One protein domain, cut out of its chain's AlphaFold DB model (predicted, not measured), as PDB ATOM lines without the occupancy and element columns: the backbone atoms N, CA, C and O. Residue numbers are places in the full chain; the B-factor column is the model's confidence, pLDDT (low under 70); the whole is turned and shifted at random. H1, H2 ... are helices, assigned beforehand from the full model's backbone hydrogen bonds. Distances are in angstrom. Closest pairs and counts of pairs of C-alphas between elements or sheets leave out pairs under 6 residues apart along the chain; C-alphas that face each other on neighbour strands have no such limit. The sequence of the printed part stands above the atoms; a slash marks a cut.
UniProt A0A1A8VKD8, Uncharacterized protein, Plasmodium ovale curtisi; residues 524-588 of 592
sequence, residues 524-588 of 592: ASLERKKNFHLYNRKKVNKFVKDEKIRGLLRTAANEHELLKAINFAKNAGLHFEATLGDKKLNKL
ATOM      1  N   ALA A 524     246.208  95.804 242.547       58.78
ATOM      2  CA  ALA A 524     244.768  96.091 242.572       58.78
ATOM      3  C   ALA A 524     244.424  97.472 243.179       58.78
ATOM      4  O   ALA A 524     243.395  98.076 242.855       58.78
ATOM      5  N   SER A 525     245.270  97.988 244.076       59.62
ATOM      6  CA  SER A 525     245.175  99.352 244.623       59.62
ATOM      7  C   SER A 525     245.575 100.417 243.594       59.62
ATOM      8  O   SER A 525     244.934 101.470 243.499       59.62
ATOM      9  N   LEU A 526     246.599 100.143 242.780       60.41
ATOM     10  CA  LEU A 526     247.098 101.078 241.772       60.41
ATOM     11  C   LEU A 526     246.108 101.259 240.608       60.41
ATOM     12  O   LEU A 526     245.873 102.388 240.170       60.41
ATOM     13  N   GLU A 527     245.472 100.179 240.152       58.38
ATOM     14  CA  GLU A 527     244.438 100.233 239.106       58.38
ATOM     15  C   GLU A 527     243.184 100.992 239.559       58.38
ATOM     16  O   GLU A 527     242.662 101.840 238.827       58.38
ATOM     17  N   ARG A 528     242.748 100.787 240.811       62.66
ATOM     18  CA  ARG A 528     241.635 101.554 241.399       62.66
ATOM     19  C   ARG A 528     241.926 103.058 241.444       62.66
ATOM     20  O   ARG A 528     241.034 103.859 241.160       62.66
ATOM     21  N   LYS A 529     243.172 103.459 241.730       63.19
ATOM     22  CA  LYS A 529     243.584 104.877 241.730       63.19
ATOM     23  C   LYS A 529     243.614 105.487 240.322       63.19
ATOM     24  O   LYS A 529     243.138 106.612 240.149       63.19
ATOM     25  N   LYS A 530     244.097 104.755 239.310       64.38
ATOM     26  CA  LYS A 530     244.106 105.217 237.905       64.38
ATOM     27  C   LYS A 530     242.686 105.453 237.368       64.38
ATOM     28  O   LYS A 530     242.416 106.493 236.763       64.38
ATOM     29  N   ASN A 531     241.749 104.555 237.679       59.09
ATOM     30  CA  ASN A 531     240.353 104.681 237.243       59.09
ATOM     31  C   ASN A 531     239.616 105.864 237.901       59.09
ATOM     32  O   ASN A 531     238.818 106.540 237.246       59.09
ATOM     33  N   PHE A 532     239.933 106.191 239.160       58.03
ATOM     34  CA  PHE A 532     239.362 107.360 239.842       58.03
ATOM     35  C   PHE A 532     239.813 108.690 239.206       58.03
ATOM     36  O   PHE A 532     239.017 109.623 239.058       58.03
ATOM     37  N   HIS A 533     241.069 108.768 238.754       62.91
ATOM     38  CA  HIS A 533     241.607 109.958 238.090       62.91
ATOM     39  C   HIS A 533     240.954 110.212 236.717       62.91
ATOM     40  O   HIS A 533     240.634 111.355 236.374       62.91
ATOM     41  N   LEU A 534     240.699 109.159 235.933       65.75
ATOM     42  CA  LEU A 534     240.016 109.269 234.634       65.75
ATOM     43  C   LEU A 534     238.565 109.754 234.780       65.75
ATOM     44  O   LEU A 534     238.103 110.587 233.996       65.75
ATOM     45  N   TYR A 535     237.862 109.279 235.809       69.38
ATOM     46  CA  TYR A 535     236.494 109.700 236.102       69.38
ATOM     47  C   TYR A 535     236.414 111.185 236.492       69.38
ATOM     48  O   TYR A 535     235.546 111.914 236.000       69.38
ATOM     49  N   ASN A 536     237.365 111.668 237.295       75.25
ATOM     50  CA  ASN A 536     237.435 113.084 237.659       75.25
ATOM     51  C   ASN A 536     237.784 113.974 236.458       75.25
ATOM     52  O   ASN A 536     237.149 115.012 236.277       75.25
ATOM     53  N   ARG A 537     238.693 113.544 235.570       77.50
ATOM     54  CA  ARG A 537     239.032 114.301 234.349       77.50
ATOM     55  C   ARG A 537     237.833 114.454 233.408       77.50
ATOM     56  O   ARG A 537     237.594 115.545 232.898       77.50
ATOM     57  N   LYS A 538     237.023 113.401 233.228       82.62
ATOM     58  CA  LYS A 538     235.781 113.472 232.432       82.62
ATOM     59  C   LYS A 538     234.762 114.452 233.032       82.62
ATOM     60  O   LYS A 538     234.142 115.208 232.288       82.62
ATOM     61  N   LYS A 539     234.622 114.490 234.364       83.75
ATOM     62  CA  LYS A 539     233.739 115.448 235.056       83.75
ATOM     63  C   LYS A 539     234.207 116.894 234.928       83.75
ATOM     64  O   LYS A 539     233.381 117.763 234.667       83.75
ATOM     65  N   VAL A 540     235.507 117.142 235.082       82.94
ATOM     66  CA  VAL A 540     236.087 118.485 234.925       82.94
ATOM     67  C   VAL A 540     235.919 118.968 233.485       82.94
ATOM     68  O   VAL A 540     235.424 120.069 233.276       82.94
ATOM     69  N   ASN A 541     236.201 118.121 232.490       82.06
ATOM     70  CA  ASN A 541     236.005 118.473 231.081       82.06
ATOM     71  C   ASN A 541     234.537 118.779 230.749       82.06
ATOM     72  O   ASN A 541     234.271 119.694 229.973       82.06
ATOM     73  N   LYS A 542     233.583 118.047 231.343       87.75
ATOM     74  CA  LYS A 542     232.156 118.364 231.208       87.75
ATOM     75  C   LYS A 542     231.832 119.727 231.826       87.75
ATOM     76  O   LYS A 542     231.220 120.551 231.167       87.75
ATOM     77  N   PHE A 543     232.308 119.994 233.040       86.31
ATOM     78  CA  PHE A 543     232.068 121.271 233.716       86.31
ATOM     79  C   PHE A 543     232.648 122.469 232.950       86.31
ATOM     80  O   PHE A 543     231.980 123.488 232.823       86.31
ATOM     81  N   VAL A 544     233.857 122.340 232.395       87.00
ATOM     82  CA  VAL A 544     234.481 123.396 231.578       87.00
ATOM     83  C   VAL A 544     233.673 123.662 230.306       87.00
ATOM     84  O   VAL A 544     233.489 124.818 229.935       87.00
ATOM     85  N   LYS A 545     233.158 122.616 229.643       89.06
ATOM     86  CA  LYS A 545     232.274 122.776 228.478       89.06
ATOM     87  C   LYS A 545     230.959 123.457 228.860       89.06
ATOM     88  O   LYS A 545     230.575 124.419 228.203       89.06
ATOM     89  N   ASP A 546     230.327 123.015 229.945       87.88
ATOM     90  CA  ASP A 546     229.072 123.587 230.437       87.88
ATOM     91  C   ASP A 546     229.238 125.074 230.815       87.88
ATOM     92  O   ASP A 546     228.366 125.887 230.511       87.88
ATOM     93  N   GLU A 547     230.356 125.460 231.440       89.62
ATOM     94  CA  GLU A 547     230.592 126.856 231.836       89.62
ATOM     95  C   GLU A 547     230.966 127.751 230.647       89.62
ATOM     96  O   GLU A 547     230.507 128.888 230.593       89.62
ATOM     97  N   LYS A 548     231.696 127.243 229.641       91.94
ATOM     98  CA  LYS A 548     231.917 127.982 228.381       91.94
ATOM     99  C   LYS A 548     230.600 128.297 227.671       91.94
ATOM    100  O   LYS A 548     230.407 129.414 227.206       91.94
ATOM    101  N   ILE A 549     229.679 127.334 227.637       90.69
ATOM    102  CA  ILE A 549     228.347 127.506 227.042       90.69
ATOM    103  C   ILE A 549     227.534 128.544 227.821       90.69
ATOM    104  O   ILE A 549     226.898 129.407 227.224       90.69
ATOM    105  N   ARG A 550     227.596 128.514 229.157       90.25
ATOM    106  CA  ARG A 550     226.968 129.543 230.000       90.25
ATOM    107  C   ARG A 550     227.586 130.920 229.812       90.25
ATOM    108  O   ARG A 550     226.850 131.897 229.869       90.25
ATOM    109  N   GLY A 551     228.899 130.995 229.604       92.50
ATOM    110  CA  GLY A 551     229.595 132.230 229.255       92.50
ATOM    111  C   GLY A 551     229.005 132.838 227.989       92.50
ATOM    112  O   GLY A 551     228.495 133.948 228.048       92.50
ATOM    113  N   LEU A 552     228.947 132.058 226.903       92.25
ATOM    114  CA  LEU A 552     228.368 132.490 225.625       92.25
ATOM    115  C   LEU A 552     226.907 132.943 225.752       92.25
ATOM    116  O   LEU A 552     226.529 133.951 225.173       92.25
ATOM    117  N   LEU A 553     226.093 132.229 226.539       91.62
ATOM    118  CA  LEU A 553     224.697 132.612 226.781       91.62
ATOM    119  C   LEU A 553     224.558 133.913 227.589       91.62
ATOM    120  O   LEU A 553     223.556 134.602 227.440       91.62
ATOM    121  N   ARG A 554     225.518 134.237 228.465       91.31
ATOM    122  CA  ARG A 554     225.502 135.473 229.269       91.31
ATOM    123  C   ARG A 554     226.029 136.681 228.505       91.31
ATOM    124  O   ARG A 554     225.600 137.788 228.795       91.31
ATOM    125  N   THR A 555     226.986 136.472 227.604       93.69
ATOM    126  CA  THR A 555     227.653 137.553 226.867       93.69
ATOM    127  C   THR A 555     227.013 137.847 225.517       93.69
ATOM    128  O   THR A 555     227.473 138.759 224.844       93.69
ATOM    129  N   ALA A 556     226.002 137.081 225.098       94.19
ATOM    130  CA  ALA A 556     225.285 137.337 223.856       94.19
ATOM    131  C   ALA A 556     224.599 138.709 223.924       94.19
ATOM    132  O   ALA A 556     223.683 138.906 224.726       94.19
ATOM    133  N   ALA A 557     225.055 139.647 223.094       90.88
ATOM    134  CA  ALA A 557     224.545 141.018 223.074       90.88
ATOM    135  C   ALA A 557     223.384 141.201 222.082       90.88
ATOM    136  O   ALA A 557     222.602 142.139 222.201       90.88
ATOM    137  N   ASN A 558     223.260 140.295 221.110       94.12
ATOM    138  CA  ASN A 558     222.239 140.323 220.067       94.12
ATOM    139  C   ASN A 558     221.535 138.959 219.927       94.12
ATOM    140  O   ASN A 558     222.021 137.918 220.382       94.12
ATOM    141  N   GLU A 559     220.359 138.963 219.295       90.44
ATOM    142  CA  GLU A 559     219.526 137.766 219.113       90.44
ATOM    143  C   GLU A 559     220.252 136.667 218.322       90.44
ATOM    144  O   GLU A 559     220.160 135.484 218.653       90.44
ATOM    145  N   HIS A 560     221.051 137.057 217.331       92.25
ATOM    146  CA  HIS A 560     221.825 136.135 216.508       92.25
ATOM    147  C   HIS A 560     222.912 135.390 217.314       92.25
ATOM    148  O   HIS A 560     223.048 134.167 217.207       92.25
ATOM    149  N   GLU A 561     223.661 136.082 218.177       91.69
ATOM    150  CA  GLU A 561     224.630 135.473 219.099       91.69
ATOM    151  C   GLU A 561     223.950 134.559 220.112       91.69
ATOM    152  O   GLU A 561     224.467 133.477 220.410       91.69
ATOM    153  N   LEU A 562     222.771 134.955 220.599       92.06
ATOM    154  CA  LEU A 562     221.986 134.141 221.518       92.06
ATOM    155  C   LEU A 562     221.531 132.840 220.842       92.06
ATOM    156  O   LEU A 562     221.711 131.761 221.409       92.06
ATOM    157  N   LEU A 563     221.024 132.907 219.608       91.69
ATOM    158  CA  LEU A 563     220.650 131.731 218.814       91.69
ATOM    159  C   LEU A 563     221.855 130.828 218.526       91.69
ATOM    160  O   LEU A 563     221.766 129.605 218.676       91.69
ATOM    161  N   LYS A 564     223.012 131.409 218.193       93.19
ATOM    162  CA  LYS A 564     224.263 130.661 217.994       93.19
ATOM    163  C   LYS A 564     224.709 129.953 219.278       93.19
ATOM    164  O   LYS A 564     225.081 128.776 219.230       93.19
ATOM    165  N   ALA A 565     224.620 130.622 220.427       92.62
ATOM    166  CA  ALA A 565     224.932 130.044 221.733       92.62
ATOM    167  C   ALA A 565     223.947 128.925 222.123       92.62
ATOM    168  O   ALA A 565     224.373 127.877 222.617       92.62
ATOM    169  N   ILE A 566     222.650 129.096 221.841       90.88
ATOM    170  CA  ILE A 566     221.605 128.081 222.059       90.88
ATOM    171  C   ILE A 566     221.828 126.852 221.165       90.88
ATOM    172  O   ILE A 566     221.734 125.719 221.640       90.88
ATOM    173  N   ASN A 567     222.180 127.039 219.893       91.25
ATOM    174  CA  ASN A 567     222.497 125.927 218.993       91.25
ATOM    175  C   ASN A 567     223.754 125.172 219.444       91.25
ATOM    176  O   ASN A 567     223.771 123.939 219.457       91.25
ATOM    177  N   PHE A 568     224.783 125.890 219.900       92.94
ATOM    178  CA  PHE A 568     225.991 125.274 220.448       92.94
ATOM    179  C   PHE A 568     225.697 124.467 221.728       92.94
ATOM    180  O   PHE A 568     226.182 123.346 221.894       92.94
ATOM    181  N   ALA A 569     224.829 124.993 222.594       90.81
ATOM    182  CA  ALA A 569     224.288 124.295 223.754       90.81
ATOM    183  C   ALA A 569     223.532 123.004 223.388       90.81
ATOM    184  O   ALA A 569     223.784 121.947 223.977       90.81
ATOM    185  N   LYS A 570     222.640 123.077 222.395       91.50
ATOM    186  CA  LYS A 570     221.838 121.942 221.923       91.50
ATOM    187  C   LYS A 570     222.722 120.834 221.352       91.50
ATOM    188  O   LYS A 570     222.556 119.673 221.723       91.50
ATOM    189  N   ASN A 571     223.717 121.194 220.539       89.88
ATOM    190  CA  ASN A 571     224.695 120.250 219.987       89.88
ATOM    191  C   ASN A 571     225.578 119.615 221.074       89.88
ATOM    192  O   ASN A 571     226.024 118.478 220.929       89.88
ATOM    193  N   ALA A 572     225.793 120.308 222.195       86.94
ATOM    194  CA  ALA A 572     226.473 119.764 223.368       86.94
ATOM    195  C   ALA A 572     225.576 118.869 224.255       86.94
ATOM    196  O   ALA A 572     226.041 118.369 225.283       86.94
ATOM    197  N   GLY A 573     224.309 118.650 223.878       87.44
ATOM    198  CA  GLY A 573     223.347 117.844 224.637       87.44
ATOM    199  C   GLY A 573     222.816 118.538 225.894       87.44
ATOM    200  O   GLY A 573     222.314 117.874 226.804       87.44
ATOM    201  N   LEU A 574     222.947 119.864 225.981       83.56
ATOM    202  CA  LEU A 574     222.358 120.656 227.050       83.56
ATOM    203  C   LEU A 574     221.002 121.188 226.586       83.56
ATOM    204  O   LEU A 574     220.906 122.003 225.672       83.56
ATOM    205  N   HIS A 575     219.942 120.726 227.241       75.19
ATOM    206  CA  HIS A 575     218.598 121.245 227.028       75.19
ATOM    207  C   HIS A 575     218.401 122.495 227.886       75.19
ATOM    208  O   HIS A 575     218.446 122.420 229.116       75.19
ATOM    209  N   PHE A 576     218.169 123.633 227.239       69.81
ATOM    210  CA  PHE A 576     217.770 124.871 227.897       69.81
ATOM    211  C   PHE A 576     216.348 125.222 227.465       69.81
ATOM    212  O   PHE A 576     216.012 125.130 226.289       69.81
ATOM    213  N   GLU A 577     215.515 125.619 228.420       63.06
ATOM    214  CA  GLU A 577     214.271 126.331 228.141       63.06
ATOM    215  C   GLU A 577     214.570 127.800 228.428       63.06
ATOM    216  O   GLU A 577     214.605 128.221 229.583       63.06
ATOM    217  N   ALA A 578     214.921 128.546 227.383       63.16
ATOM    218  CA  ALA A 578     215.157 129.978 227.483       63.16
ATOM    219  C   ALA A 578     213.883 130.718 227.050       63.16
ATOM    220  O   ALA A 578     213.265 130.398 226.031       63.16
ATOM    221  N   THR A 579     213.467 131.690 227.851       59.19
ATOM    222  CA  THR A 579     212.340 132.584 227.570       59.19
ATOM    223  C   THR A 579     212.893 133.992 227.425       59.19
ATOM    224  O   THR A 579     213.567 134.468 228.340       59.19
ATOM    225  N   LEU A 580     212.638 134.641 226.291       59.41
ATOM    226  CA  LEU A 580     212.940 136.059 226.093       59.41
ATOM    227  C   LEU A 580     211.612 136.811 226.210       59.41
ATOM    228  O   LEU A 580     210.786 136.765 225.299       59.41
ATOM    229  N   GLY A 581     211.360 137.402 227.381       73.00
ATOM    230  CA  GLY A 581     210.022 137.887 227.743       73.00
ATOM    231  C   GLY A 581     208.994 136.746 227.754       73.00
ATOM    232  O   GLY A 581     209.289 135.648 228.232       73.00
ATOM    233  N   ASP A 582     207.815 136.978 227.173       67.56
ATOM    234  CA  ASP A 582     206.727 135.986 227.093       67.56
ATOM    235  C   ASP A 582     206.904 134.958 225.963       67.56
ATOM    236  O   ASP A 582     206.179 133.959 225.877       67.56
ATOM    237  N   LYS A 583     207.887 135.163 225.080       59.44
ATOM    238  CA  LYS A 583     208.145 134.262 223.956       59.44
ATOM    239  C   LYS A 583     209.111 133.158 224.388       59.44
ATOM    240  O   LYS A 583     210.275 133.387 224.720       59.44
ATOM    241  N   LYS A 584     208.634 131.909 224.351       64.94
ATOM    242  CA  LYS A 584     209.500 130.726 224.468       64.94
ATOM    243  C   LYS A 584     210.425 130.663 223.247       64.94
ATOM    244  O   LYS A 584     209.945 130.429 222.138       64.94
ATOM    245  N   LEU A 585     211.737 130.798 223.456       61.72
ATOM    246  CA  LEU A 585     212.746 130.824 222.383       61.72
ATOM    247  C   LEU A 585     212.846 129.499 221.608       61.72
ATOM    248  O   LEU A 585     213.349 129.476 220.494       61.72
ATOM    249  N   ASN A 586     212.284 128.403 222.134       56.31
ATOM    250  CA  ASN A 586     212.220 127.105 221.449       56.31
ATOM    251  C   ASN A 586     211.418 127.120 220.127       56.31
ATOM    252  O   ASN A 586     211.357 126.091 219.454       56.31
ATOM    253  N   LYS A 587     210.780 128.245 219.772       52.66
ATOM    254  CA  LYS A 587     210.053 128.441 218.509       52.66
ATOM    255  C   LYS A 587     210.746 129.370 217.505       52.66
ATOM    256  O   LYS A 587     210.223 129.498 216.404       52.66
ATOM    257  N   LEU A 588     211.885 129.980 217.839       50.91
ATOM    258  CA  LEU A 588     212.669 130.723 216.850       50.91
ATOM    259  C   LEU A 588     213.340 129.712 215.918       50.91
ATOM    260  O   LEU A 588     214.308 129.044 216.287       50.91
TER     261      LEU A 588
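AT A GLANCE: This is residues 524 to 588 of the 592 residues of an uncharacterized protein of Plasmodium ovale curtisi (UniProt A0A1A8VKD8). A lopsided helical hairpin: the long helix H1 has a free first part, residues 524 to 541, that sticks out as an arm, while the shorter H2 folds back beside the other end of H1. After H2, a tail with no named element, residues 572 to 588, turns and runs back toward the closed end of the hairpin. The printed part has 65 residues, with two named helices in the order H1, H2 and no named strand, and its class is all helix. The whole is extended, with a radius of gyration of the C-alphas of 17.1 A, and spans 57 by 19 by 16 A, the arm of H1 making much of the length.

HOW THE PARTS SIT: Start with H1, residues 524 to 555, and look at its residues 549 to 553, which alone touch H2, residues 559 to 571. Their closest C-alphas are those of Leu 553 and Ala 565, 5.7 A apart. The two run opposite ways at a shallow tilt of 20 degrees, and form a helical hairpin. In both helices every backbone O i to N i+4 pair is within hydrogen-bond range. In the tail, look for a short antiparallel pairing of residues 579 to 580 with 583 to 584.

IN THESE COORDINATES: Find C-alpha 524 at (244.768, 96.091, 242.572); from there H1 runs 47.5 A to C-alpha 555 at (227.653, 137.553, 226.867). H2 covers 18.3 A and ends at C-alpha 571, at (224.695, 120.250, 219.987).

THE WHOLE: The two C-alphas farthest apart, those of Ala 524 and Asp 582, are 57.3 A apart. Without the free stretch, the body spans 31 by 20 by 14 A. The printed part has no cut, and the link from H1 to H2 is tight. The model's pLDDT is under 70 in residues 524 to 535, 576 to 580 and 582 to 588.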